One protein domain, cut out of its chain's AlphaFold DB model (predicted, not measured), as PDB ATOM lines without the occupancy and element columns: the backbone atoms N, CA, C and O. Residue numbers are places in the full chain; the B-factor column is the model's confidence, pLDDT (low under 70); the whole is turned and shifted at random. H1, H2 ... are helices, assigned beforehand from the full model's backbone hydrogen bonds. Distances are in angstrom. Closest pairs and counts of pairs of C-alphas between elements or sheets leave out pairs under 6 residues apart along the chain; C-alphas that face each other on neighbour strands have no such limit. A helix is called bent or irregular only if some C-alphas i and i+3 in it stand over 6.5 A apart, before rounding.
ATOM      1  N   VAL A 167    -108.749 -67.630  57.248       87.25
ATOM      2  CA  VAL A 167    -109.048 -66.588  58.246       87.25
ATOM      3  C   VAL A 167    -108.314 -65.290  57.911       87.25
ATOM      4  O   VAL A 167    -108.937 -64.227  57.907       87.25
ATOM      5  N   VAL A 168    -107.026 -65.353  57.556       87.62
ATOM      6  CA  VAL A 168    -106.272 -64.164  57.123       87.62
ATOM      7  C   VAL A 168    -106.905 -63.536  55.889       87.62
ATOM      8  O   VAL A 168    -107.131 -62.328  55.865       87.62
ATOM      9  N   SER A 169    -107.229 -64.337  54.874       88.38
ATOM     10  CA  SER A 169    -107.867 -63.844  53.655       88.38
ATOM     11  C   SER A 169    -109.204 -63.161  53.940       88.38
ATOM     12  O   SER A 169    -109.457 -62.079  53.408       88.38
ATOM     13  N   MET A 170    -110.029 -63.729  54.826       91.69
ATOM     14  CA  MET A 170    -111.266 -63.089  55.278       91.69
ATOM     15  C   MET A 170    -110.996 -61.753  55.969       91.69
ATOM     16  O   MET A 170    -111.640 -60.765  55.626       91.69
ATOM     17  N   LEU A 171    -110.016 -61.683  56.874       91.88
ATOM     18  CA  LEU A 171    -109.646 -60.437  57.556       91.88
ATOM     19  C   LEU A 171    -109.151 -59.364  56.577       91.88
ATOM     20  O   LEU A 171    -109.546 -58.202  56.695       91.88
ATOM     21  N   VAL A 172    -108.335 -59.742  55.591       91.56
ATOM     22  CA  VAL A 172    -107.856 -58.835  54.538       91.56
ATOM     23  C   VAL A 172    -109.024 -58.309  53.706       91.56
ATOM     24  O   VAL A 172    -109.116 -57.099  53.491       91.56
ATOM     25  N   VAL A 173    -109.951 -59.174  53.284       93.75
ATOM     26  CA  VAL A 173    -111.146 -58.744  52.543       93.75
ATOM     27  C   VAL A 173    -112.038 -57.853  53.400       93.75
ATOM     28  O   VAL A 173    -112.484 -56.810  52.926       93.75
ATOM     29  N   SER A 174    -112.268 -58.189  54.669       94.19
ATOM     30  CA  SER A 174    -113.037 -57.343  55.586       94.19
ATOM     31  C   SER A 174    -112.395 -55.967  55.770       94.19
ATOM     32  O   SER A 174    -113.093 -54.953  55.719       94.19
ATOM     33  N   ALA A 175    -111.070 -55.899  55.919       94.81
ATOM     34  CA  ALA A 175    -110.341 -54.637  55.988       94.81
ATOM     35  C   ALA A 175    -110.469 -53.839  54.681       94.81
ATOM     36  O   ALA A 175    -110.742 -52.638  54.713       94.81
ATOM     37  N   LEU A 176    -110.344 -54.502  53.528       92.75
ATOM     38  CA  LEU A 176    -110.514 -53.880  52.216       92.75
ATOM     39  C   LEU A 176    -111.927 -53.306  52.043       92.75
ATOM     40  O   LEU A 176    -112.066 -52.154  51.636       92.75
ATOM     41  N   LEU A 177    -112.969 -54.050  52.425       93.06
ATOM     42  CA  LEU A 177    -114.353 -53.568  52.421       93.06
ATOM     43  C   LEU A 177    -114.521 -52.328  53.295       93.06
ATOM     44  O   LEU A 177    -115.108 -51.338  52.852       93.06
ATOM     45  N   LEU A 178    -113.982 -52.349  54.517       93.31
ATOM     46  CA  LEU A 178    -114.026 -51.191  55.406       93.31
ATOM     47  C   LEU A 178    -113.354 -49.977  54.758       93.31
ATOM     48  O   LEU A 178    -113.926 -48.888  54.768       93.31
ATOM     49  N   LEU A 179    -112.186 -50.141  54.137       91.38
ATOM     50  CA  LEU A 179    -111.503 -49.058  53.426       91.38
ATOM     51  C   LEU A 179    -112.316 -48.547  52.227       91.38
ATOM     52  O   LEU A 179    -112.450 -47.334  52.053       91.38
ATOM     53  N   MET A 180    -112.909 -49.443  51.438       89.56
ATOM     54  CA  MET A 180    -113.730 -49.098  50.273       89.56
ATOM     55  C   MET A 180    -114.984 -48.310  50.668       89.56
ATOM     56  O   MET A 180    -115.212 -47.212  50.155       89.56
ATOM     57  N   PHE A 181    -115.775 -48.821  51.614       88.94
ATOM     58  CA  PHE A 181    -117.019 -48.177  52.040       88.94
ATOM     59  C   PHE A 181    -116.773 -46.907  52.858       88.94
ATOM     60  O   PHE A 181    -117.486 -45.918  52.676       88.94
ATOM     61  N   THR A 182    -115.742 -46.868  53.710       88.81
ATOM     62  CA  THR A 182    -115.377 -45.622  54.409       88.81
ATOM     63  C   THR A 182    -114.827 -44.576  53.443       88.81
ATOM     64  O   THR A 182    -115.132 -43.391  53.596       88.81
ATOM     65  N   GLY A 183    -114.068 -44.985  52.423       87.00
ATOM     66  CA  GLY A 183    -113.609 -44.120  51.339       87.00
ATOM     67  C   GLY A 183    -114.775 -43.519  50.553       87.00
ATOM     68  O   GLY A 183    -114.825 -42.303  50.358       87.00
ATOM     69  N   LEU A 184    -115.758 -44.345  50.188       86.00
ATOM     70  CA  LEU A 184    -116.969 -43.904  49.501       86.00
ATOM     71  C   LEU A 184    -117.791 -42.932  50.362       86.00
ATOM     72  O   LEU A 184    -118.140 -41.843  49.905       86.00
ATOM     73  N   ALA A 185    -118.020 -43.266  51.634       85.31
ATOM     74  CA  ALA A 185    -118.728 -42.399  52.574       85.31
ATOM     75  C   ALA A 185    -118.025 -41.041  52.754       85.31
ATOM     76  O   ALA A 185    -118.677 -39.997  52.790       85.31
ATOM     77  N   LYS A 186    -116.687 -41.028  52.827       85.06
ATOM     78  CA  LYS A 186    -115.890 -39.790  52.865       85.06
ATOM     79  C   LYS A 186    -116.003 -38.992  51.565       85.06
ATOM     80  O   LYS A 186    -116.006 -37.766  51.628       85.06
ATOM     81  N   SER A 187    -116.103 -39.652  50.411       82.69
ATOM     82  CA  SER A 187    -116.268 -38.974  49.124       82.69
ATOM     83  C   SER A 187    -117.603 -38.235  49.035       82.69
ATOM     84  O   SER A 187    -117.606 -37.071  48.647       82.69
ATOM     85  N   TYR A 188    -118.706 -38.856  49.464       82.19
ATOM     86  CA  TYR A 188    -120.029 -38.213  49.468       82.19
ATOM     87  C   TYR A 188    -120.117 -37.010  50.422       82.19
ATOM     88  O   TYR A 188    -120.915 -36.103  50.200       82.19
ATOM     89  N   LYS A 189    -119.272 -36.945  51.462       80.81
ATOM     90  CA  LYS A 189    -119.180 -35.759  52.335       80.81
ATOM     91  C   LYS A 189    -118.537 -34.547  51.654       80.81
ATOM     92  O   LYS A 189    -118.781 -33.426  52.083       80.81
ATOM     93  N   LYS A 190    -117.687 -34.756  50.642       78.19
ATOM     94  CA  LYS A 190    -116.952 -33.678  49.949       78.19
ATOM     95  C   LYS A 190    -117.730 -33.072  48.780       78.19
ATOM     96  O   LYS A 190    -117.364 -32.006  48.299       78.19
ATOM     97  N   GLY A 191    -118.783 -33.740  48.323       74.25
ATOM     98  CA  GLY A 191    -119.640 -33.276  47.245       74.25
ATOM     99  C   GLY A 191    -120.578 -34.384  46.759       74.25
ATOM    100  O   GLY A 191    -120.386 -35.550  47.102       74.25
ATOM    101  N   PRO A 192    -121.583 -34.036  45.942       70.56
ATOM    102  CA  PRO A 192    -122.591 -34.983  45.462       70.56
ATOM    103  C   PRO A 192    -122.051 -36.010  44.456       70.56
ATOM    104  O   PRO A 192    -122.722 -36.999  44.189       70.56
ATOM    105  N   ILE A 193    -120.856 -35.791  43.899       71.50
ATOM    106  CA  ILE A 193    -120.245 -36.680  42.908       71.50
ATOM    107  C   ILE A 193    -119.088 -37.438  43.569       71.50
ATOM    108  O   ILE A 193    -118.123 -36.797  44.004       71.50
ATOM    109  N   PRO A 194    -119.122 -38.782  43.619       66.81
ATOM    110  CA  PRO A 194    -117.996 -39.549  44.120       66.81
ATOM    111  C   PRO A 194    -116.756 -39.363  43.225       66.81
ATOM    112  O   PRO A 194    -116.812 -39.380  41.988       66.81
ATOM    113  N   THR A 195    -115.606 -39.157  43.865       66.81
ATOM    114  CA  THR A 195    -114.304 -38.963  43.214       66.81
ATOM    115  C   THR A 195    -113.450 -40.228  43.328       66.81
ATOM    116  O   THR A 195    -113.430 -40.865  44.379       66.81
ATOM    117  N   GLY A 196    -112.708 -40.576  42.270       71.31
ATOM    118  CA  GLY A 196    -111.761 -41.701  42.270       71.31
ATOM    119  C   GLY A 196    -112.419 -43.086  42.188       71.31
ATOM    120  O   GLY A 196    -113.424 -43.260  41.500       71.31
ATOM    121  N   PHE A 197    -111.849 -44.071  42.896       66.06
ATOM    122  CA  PHE A 197    -112.280 -45.482  42.879       66.06
ATOM    123  C   PHE A 197    -113.722 -45.694  43.380       66.06
ATOM    124  O   PHE A 197    -114.391 -46.636  42.966       66.06
ATOM    125  N   GLY A 198    -114.256 -44.772  44.194       67.94
ATOM    126  CA  GLY A 198    -115.660 -44.798  44.628       67.94
ATOM    127  C   GLY A 198    -116.672 -44.712  43.477       67.94
ATOM    128  O   GLY A 198    -117.785 -45.209  43.608       67.94
ATOM    129  N   ARG A 199    -116.270 -44.166  42.320       76.94
ATOM    130  CA  ARG A 199    -117.104 -44.096  41.110       76.94
ATOM    131  C   ARG A 199    -117.358 -45.466  40.472       76.94
ATOM    132  O   ARG A 199    -118.366 -45.637  39.801       76.94
ATOM    133  N   VAL A 200    -116.468 -46.438  40.683       82.69
ATOM    134  CA  VAL A 200    -116.648 -47.817  40.188       82.69
ATOM    135  C   VAL A 200    -117.643 -48.585  41.062       82.69
ATOM    136  O   VAL A 200    -118.365 -49.447  40.574       82.69
ATOM    137  N   LEU A 201    -117.716 -48.248  42.352       86.38
ATOM    138  CA  LEU A 201    -118.602 -48.920  43.304       86.38
ATOM    139  C   LEU A 201    -120.050 -48.452  43.202       86.38
ATOM    140  O   LEU A 201    -120.955 -49.225  43.494       86.38
ATOM    141  N   GLU A 202    -120.279 -47.211  42.779       87.25
ATOM    142  CA  GLU A 202    -121.622 -46.639  42.695       87.25
ATOM    143  C   GLU A 202    -122.565 -47.441  41.775       87.25
ATOM    144  O   GLU A 202    -123.616 -47.846  42.268       87.25
ATOM    145  N   PRO A 203    -122.212 -47.789  40.520       89.88
ATOM    146  CA  PRO A 203    -123.062 -48.634  39.678       89.88
ATOM    147  C   PRO A 203    -123.386 -49.996  40.300       89.88
ATOM    148  O   PRO A 203    -124.513 -50.468  40.186       89.88
ATOM    149  N   LEU A 204    -122.426 -50.616  40.993       91.88
ATOM    150  CA  LEU A 204    -122.631 -51.902  41.664       91.88
ATOM    151  C   LEU A 204    -123.592 -51.769  42.851       91.88
ATOM    152  O   LEU A 204    -124.484 -52.593  43.028       91.88
ATOM    153  N   ILE A 205    -123.455 -50.707  43.647       92.06
ATOM    154  CA  ILE A 205    -124.367 -50.421  44.762       92.06
ATOM    155  C   ILE A 205    -125.776 -50.127  44.239       92.06
ATOM    156  O   ILE A 205    -126.749 -50.620  44.808       92.06
ATOM    157  N   LEU A 206    -125.890 -49.345  43.161       92.56
ATOM    158  CA  LEU A 206    -127.162 -49.059  42.501       92.56
ATOM    159  C   LEU A 206    -127.804 -50.335  41.960       92.56
ATOM    160  O   LEU A 206    -128.980 -50.548  42.212       92.56
ATOM    161  N   PHE A 207    -127.036 -51.222  41.326       95.12
ATOM    162  CA  PHE A 207    -127.517 -52.528  40.877       95.12
ATOM    163  C   PHE A 207    -128.083 -53.357  42.039       95.12
ATOM    164  O   PHE A 207    -129.221 -53.817  41.985       95.12
ATOM    165  N   ILE A 208    -127.343 -53.484  43.145       95.50
ATOM    166  CA  ILE A 208    -127.815 -54.242  44.316       95.50
ATOM    167  C   ILE A 208    -129.058 -53.586  44.934       95.50
ATOM    168  O   ILE A 208    -129.936 -54.272  45.454       95.50
ATOM    169  N   ARG A 209    -129.168 -52.257  44.889       95.19
ATOM    170  CA  ARG A 209    -130.332 -51.539  45.410       95.19
ATOM    171  C   ARG A 209    -131.555 -51.702  44.507       95.19
ATOM    172  O   ARG A 209    -132.608 -52.105  44.996       95.19
ATOM    173  N   ASP A 210    -131.410 -51.366  43.234       96.00
ATOM    174  CA  ASP A 210    -132.507 -51.152  42.291       96.00
ATOM    175  C   ASP A 210    -132.948 -52.457  41.622       96.00
ATOM    176  O   ASP A 210    -134.146 -52.682  41.488       96.00
ATOM    177  N   GLU A 211    -132.013 -53.355  41.300       95.75
ATOM    178  CA  GLU A 211    -132.316 -54.624  40.621       95.75
ATOM    179  C   GLU A 211    -132.524 -55.790  41.599       95.75
ATOM    180  O   GLU A 211    -133.179 -56.774  41.265       95.75
ATOM    181  N   ILE A 212    -131.990 -55.702  42.825       94.31
ATOM    182  CA  ILE A 212    -132.056 -56.802  43.804       94.31
ATOM    183  C   ILE A 212    -132.897 -56.424  45.024       94.31
ATOM    184  O   ILE A 212    -133.894 -57.081  45.318       94.31
ATOM    185  N   ALA A 213    -132.523 -55.387  45.773       94.69
ATOM    186  CA  ALA A 213    -133.138 -55.129  47.072       94.69
ATOM    187  C   ALA A 213    -134.566 -54.578  46.961       94.69
ATOM    188  O   ALA A 213    -135.454 -55.045  47.675       94.69
ATOM    189  N   ILE A 214    -134.807 -53.597  46.090       94.50
ATOM    190  CA  ILE A 214    -136.135 -52.996  45.918       94.50
ATOM    191  C   ILE A 214    -137.155 -54.019  45.386       94.50
ATOM    192  O   ILE A 214    -138.209 -54.130  46.019       94.50
ATOM    193  N   PRO A 215    -136.872 -54.812  44.332       94.81
ATOM    194  CA  PRO A 215    -137.835 -55.778  43.802       94.81
ATOM    195  C   PRO A 215    -138.174 -56.905  44.783       94.81
ATOM    196  O   PRO A 215    -139.325 -57.328  44.845       94.81
ATOM    197  N   ASN A 216    -137.204 -57.365  45.583       90.38
ATOM    198  CA  ASN A 216    -137.396 -58.521  46.466       90.38
ATOM    199  C   ASN A 216    -137.879 -58.160  47.883       90.38
ATOM    200  O   ASN A 216    -138.592 -58.941  48.507       90.38
ATOM    201  N   ILE A 217    -137.501 -56.994  48.423       89.31
ATOM    202  CA  ILE A 217    -137.837 -56.583  49.805       89.31
ATOM    203  C   ILE A 217    -138.933 -55.506  49.830       89.31
ATOM    204  O   ILE A 217    -139.663 -55.361  50.817       89.31
ATOM    205  N   GLY A 218    -139.049 -54.730  48.751       88.06
ATOM    206  CA  GLY A 218    -139.980 -53.618  48.617       88.06
ATOM    207  C   GLY A 218    -139.420 -52.272  49.094       88.06
ATOM    208  O   GLY A 218    -138.585 -52.173  50.002       88.06
ATOM    209  N   GLU A 219    -139.954 -51.193  48.514       89.62
ATOM    210  CA  GLU A 219    -139.487 -49.808  48.709       89.62
ATOM    211  C   GLU A 219    -139.500 -49.332  50.169       89.62
ATOM    212  O   GLU A 219    -138.680 -48.511  50.580       89.62
ATOM    213  N   LYS A 220    -140.411 -49.864  50.989       87.81
ATOM    214  CA  LYS A 220    -140.555 -49.445  52.390       87.81
ATOM    215  C   LYS A 220    -139.465 -50.012  53.299       87.81
ATOM    216  O   LYS A 220    -139.170 -49.417  54.332       87.81
ATOM    217  N   LYS A 221    -138.901 -51.174  52.954       87.25
ATOM    218  CA  LYS A 221    -138.056 -51.967  53.861       87.25
ATOM    219  C   LYS A 221    -136.618 -52.149  53.371       87.25
ATOM    220  O   LYS A 221    -135.746 -52.358  54.213       87.25
ATOM    221  N   TYR A 222    -136.337 -52.004  52.071       91.50
ATOM    222  CA  TYR A 222    -135.010 -52.299  51.500       91.50
ATOM    223  C   TYR A 222    -133.854 -51.570  52.208       91.50
ATOM    224  O   TYR A 222    -132.812 -52.171  52.467       91.50
ATOM    225  N   ARG A 223    -134.046 -50.297  52.602       90.88
ATOM    226  CA  ARG A 223    -132.997 -49.483  53.247       90.88
ATOM    227  C   ARG A 223    -132.440 -50.122  54.518       90.88
ATOM    228  O   ARG A 223    -131.250 -49.988  54.777       90.88
ATOM    229  N   LYS A 224    -133.275 -50.833  55.287       90.56
ATOM    230  CA  LYS A 224    -132.866 -51.494  56.536       90.56
ATOM    231  C   LYS A 224    -131.885 -52.645  56.284       90.56
ATOM    232  O   LYS A 224    -130.960 -52.826  57.066       90.56
ATOM    233  N   TYR A 225    -132.064 -53.392  55.195       91.50
ATOM    234  CA  TYR A 225    -131.230 -54.558  54.859       91.50
ATOM    235  C   TYR A 225    -130.063 -54.206  53.951       91.50
ATOM    236  O   TYR A 225    -129.195 -55.041  53.720       91.50
ATOM    237  N   MET A 226    -130.011 -52.970  53.453       93.19
ATOM    238  CA  MET A 226    -129.003 -52.581  52.482       93.19
ATOM    239  C   MET A 226    -127.582 -52.704  53.022       93.19
ATOM    240  O   MET A 226    -126.712 -53.191  52.310       93.19
ATOM    241  N   GLY A 227    -127.353 -52.350  54.290       92.31
ATOM    242  CA  GLY A 227    -126.039 -52.531  54.910       92.31
ATOM    243  C   GLY A 227    -125.588 -53.995  54.902       92.31
ATOM    244  O   GLY A 227    -124.451 -54.285  54.535       92.31
ATOM    245  N   TYR A 228    -126.497 -54.921  55.225       93.12
ATOM    246  CA  TYR A 228    -126.215 -56.356  55.210       93.12
ATOM    247  C   TYR A 228    -125.987 -56.882  53.788       93.12
ATOM    248  O   TYR A 228    -124.951 -57.486  53.522       93.12
ATOM    249  N   LEU A 229    -126.912 -56.594  52.864       93.88
ATOM    250  CA  LEU A 229    -126.847 -57.064  51.479       93.88
ATOM    251  C   LEU A 229    -125.577 -56.594  50.769       93.88
ATOM    252  O   LEU A 229    -124.912 -57.396  50.123       93.88
ATOM    253  N   LEU A 230    -125.216 -55.317  50.921       94.44
ATOM    254  CA  LEU A 230    -123.978 -54.787  50.352       94.44
ATOM    255  C   LEU A 230    -122.754 -55.475  50.966       94.44
ATOM    256  O   LEU A 230    -121.852 -55.871  50.235       94.44
ATOM    257  N   THR A 231    -122.727 -55.664  52.287       94.06
ATOM    258  CA  THR A 231    -121.594 -56.322  52.955       94.06
ATOM    259  C   THR A 231    -121.411 -57.750  52.454       94.06
ATOM    260  O   THR A 231    -120.320 -58.091  52.011       94.06
ATOM    261  N   VAL A 232    -122.469 -58.566  52.464       94.56
ATOM    262  CA  VAL A 232    -122.407 -59.967  52.020       94.56
ATOM    263  C   VAL A 232    -122.064 -60.068  50.538       94.56
ATOM    264  O   VAL A 232    -121.183 -60.845  50.176       94.56
ATOM    265  N   PHE A 233    -122.697 -59.253  49.689       95.12
ATOM    266  CA  PHE A 233    -122.422 -59.255  48.256       95.12
ATOM    267  C   PHE A 233    -120.953 -58.943  47.972       95.12
ATOM    268  O   PHE A 233    -120.271 -59.738  47.329       95.12
ATOM    269  N   PHE A 234    -120.447 -57.808  48.464       94.81
ATOM    270  CA  PHE A 234    -119.076 -57.401  48.174       94.81
ATOM    271  C   PHE A 234    -118.052 -58.307  48.867       94.81
ATOM    272  O   PHE A 234    -116.977 -58.515  48.315       94.81
ATOM    273  N   PHE A 235    -118.375 -58.882  50.027       95.25
ATOM    274  CA  PHE A 235    -117.525 -59.869  50.694       95.25
ATOM    275  C   PHE A 235    -117.356 -61.134  49.854       95.25
ATOM    276  O   PHE A 235    -116.229 -61.490  49.517       95.25
ATOM    277  N   ILE A 236    -118.460 -61.771  49.453       95.06
ATOM    278  CA  ILE A 236    -118.419 -62.982  48.621       95.06
ATOM    279  C   ILE A 236    -117.784 -62.671  47.262       95.06
ATOM    280  O   ILE A 236    -116.937 -63.423  46.786       95.06
ATOM    281  N   TRP A 237    -118.152 -61.545  46.647       94.25
ATOM    282  CA  TRP A 237    -117.619 -61.140  45.351       94.25
ATOM    283  C   TRP A 237    -116.103 -60.911  45.386       94.25
ATOM    284  O   TRP A 237    -115.399 -61.423  44.519       94.25
ATOM    285  N   LEU A 238    -115.581 -60.204  46.395       93.62
ATOM    286  CA  LEU A 238    -114.138 -59.996  46.542       93.62
ATOM    287  C   LEU A 238    -113.399 -61.294  46.867       93.62
ATOM    288  O   LEU A 238    -112.324 -61.510  46.319       93.62
ATOM    289  N   LEU A 239    -113.959 -62.163  47.713       93.25
ATOM    290  CA  LEU A 239    -113.358 -63.471  47.986       93.25
ATOM    291  C   LEU A 239    -113.274 -64.324  46.720       93.25
ATOM    292  O   LEU A 239    -112.226 -64.903  46.456       93.25
ATOM    293  N   ASN A 240    -114.327 -64.342  45.903       93.25
ATOM    294  CA  ASN A 240    -114.326 -65.065  44.633       93.25
ATOM    295  C   ASN A 240    -113.364 -64.436  43.612       93.25
ATOM    296  O   ASN A 240    -112.689 -65.155  42.881       93.25
ATOM    297  N   LEU A 241    -113.252 -63.104  43.580       91.38
ATOM    298  CA  LEU A 241    -112.285 -62.413  42.726       91.38
ATOM    299  C   LEU A 241    -110.840 -62.729  43.139       91.38
ATOM    300  O   LEU A 241    -110.001 -62.988  42.280       91.38
ATOM    301  N   LEU A 242    -110.559 -62.750  44.446       88.69
ATOM    302  CA  LEU A 242    -109.260 -63.156  44.984       88.69
ATOM    303  C   LEU A 242    -108.995 -64.652  44.797       88.69
ATOM    304  O   LEU A 242    -107.844 -65.031  44.608       88.69
ATOM    305  N   GLY A 243    -110.025 -65.495  44.789       85.31
ATOM    306  CA  GLY A 243    -109.862 -66.928  44.549       85.31
ATOM    307  C   GLY A 243    -109.477 -67.297  43.124       85.31
ATOM    308  O   GLY A 243    -108.881 -68.346  42.915       85.31
ATOM    309  N   MET A 244    -109.709 -66.409  42.156       85.88
ATOM    310  CA  MET A 244    -109.174 -66.562  40.798       85.88
ATOM    311  C   MET A 244    -107.697 -66.154  40.678       85.88
ATOM    312  O   MET A 244    -107.093 -66.333  39.621       85.88
ATOM    313  N   THR A 245    -107.103 -65.568  41.723       83.75
ATOM    314  CA  THR A 245    -105.682 -65.193  41.708       83.75
ATOM    315  C   THR A 245    -104.798 -66.419  41.955       83.75
ATOM    316  O   THR A 245    -105.207 -67.341  42.663       83.75
ATOM    317  N   PRO A 246    -103.548 -66.428  41.453       76.25
ATOM    318  CA  PRO A 246    -102.622 -67.546  41.658       76.25
ATOM    319  C   PRO A 246    -102.202 -67.754  43.125       76.25
ATOM    320  O   PRO A 246    -101.458 -68.678  43.419       76.25
ATOM    321  N   LEU A 247    -102.690 -66.927  44.059       73.25
ATOM    322  CA  LEU A 247    -102.437 -67.052  45.498       73.25
ATOM    323  C   LEU A 247    -103.177 -68.247  46.139       73.25
ATOM    324  O   LEU A 247    -102.992 -68.532  47.326       73.25
ATOM    325  N   GLY A 248    -104.053 -68.929  45.388       69.56
ATOM    326  CA  GLY A 248    -104.766 -70.124  45.851       69.56
ATOM    327  C   GLY A 248    -105.663 -69.856  47.062       69.56
ATOM    328  O   GLY A 248    -105.721 -70.664  47.986       69.56
ATOM    329  N   ILE A 249    -106.279 -68.674  47.135       80.44
ATOM    330  CA  ILE A 249    -107.170 -68.290  48.237       80.44
ATOM    331  C   ILE A 249    -108.565 -68.847  47.942       80.44
ATOM    332  O   ILE A 249    -109.300 -68.248  47.169       80.44
ATOM    333  N   ASN A 250    -108.970 -69.957  48.561       85.56
ATOM    334  CA  ASN A 250    -110.307 -70.521  48.345       85.56
ATOM    335  C   ASN A 250    -111.157 -70.546  49.622       85.56
ATOM    336  O   ASN A 250    -111.532 -71.593  50.144       85.56
ATOM    337  N   VAL A 251    -111.496 -69.355  50.113       87.81
ATOM    338  CA  VAL A 251    -112.333 -69.198  51.310       87.81
ATOM    339  C   VAL A 251    -113.772 -69.662  51.061       87.81
ATOM    340  O   VAL A 251    -114.383 -70.270  51.935       87.81
ATOM    341  N   THR A 252    -114.335 -69.363  49.889       87.25
ATOM    342  CA  THR A 252    -115.734 -69.683  49.554       87.25
ATOM    343  C   THR A 252    -115.947 -71.158  49.220       87.25
ATOM    344  O   THR A 252    -117.075 -71.633  49.322       87.25
ATOM    345  N   GLY A 253    -114.887 -71.903  48.899       84.81
ATOM    346  CA  GLY A 253    -114.907 -73.363  48.811       84.81
ATOM    347  C   GLY A 253    -114.998 -74.059  50.172       84.81
ATOM    348  O   GLY A 253    -115.368 -75.229  50.233       84.81
ATOM    349  N   ASN A 254    -114.718 -73.356  51.276       86.75
ATOM    350  CA  ASN A 254    -114.889 -73.910  52.613       86.75
ATOM    351  C   ASN A 254    -116.371 -73.886  53.021       86.75
ATOM    352  O   ASN A 254    -116.953 -72.826  53.278       86.75
TER     353      ASN A 254
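What this domain is: This is residues 167 to 254 of the 300 residues of the protein "ATP synthase F0 subunit A" of Chryseobacterium sp. SCN 40-13 (UniProt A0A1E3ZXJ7). Three helices make a triangle: H1 and H3 form a V, and H2 bridges its open side. The 88 residues printed hold H1, H2, H3 in that order, all helix; the whole is only just compact, close to loose, radius of gyration of the C-alphas 14.5 A, spans 39 by 32 by 17 A.

Where its parts are: Find C-alpha 167 at (-109.048, -66.588, 58.246); from there H1 runs 34.8 A to residue 190. H2, residues 198 to 217, kinks by 27 degrees near 209 and is only just irregular, C-alphas 211 and 214 being 6.7 A apart. H3, residues 222 to 243, kinks by 32 degrees near 229 and is irregular, with C-alphas 224 and 227 7.1 A apart; it ends at C-alpha 243 at (-109.862, -66.928, 44.549).

How they stand to each other: Look at Val 173 and Phe 235, closest C-alphas of H1 and H3, 6.7 A: these touch at a steep tilt of 51 degrees, opposite ways, through residues 169 to 177 and 231 to 239 alone. H2 touches H1 with residue 198 alone, 5.1 A from Leu 184 between C-alphas, about perpendicular at 81 degrees. H2 touches H3 at a steep tilt of 57 degrees, closest C-alphas Ala 213 and Tyr 222, 5.6 A. O i to N i+4 pairs within hydrogen-bond range are 19 of 20 in H1, 11 of 16 in H2, 16 of 18 in H3.

The domain as a whole: The C-alphas farthest apart, Lys 220 and Pro 246, span 43.4 A. The printed part has no cut; no link is long. Residues 194 to 195, 197 to 198 and 248 have pLDDT under 70.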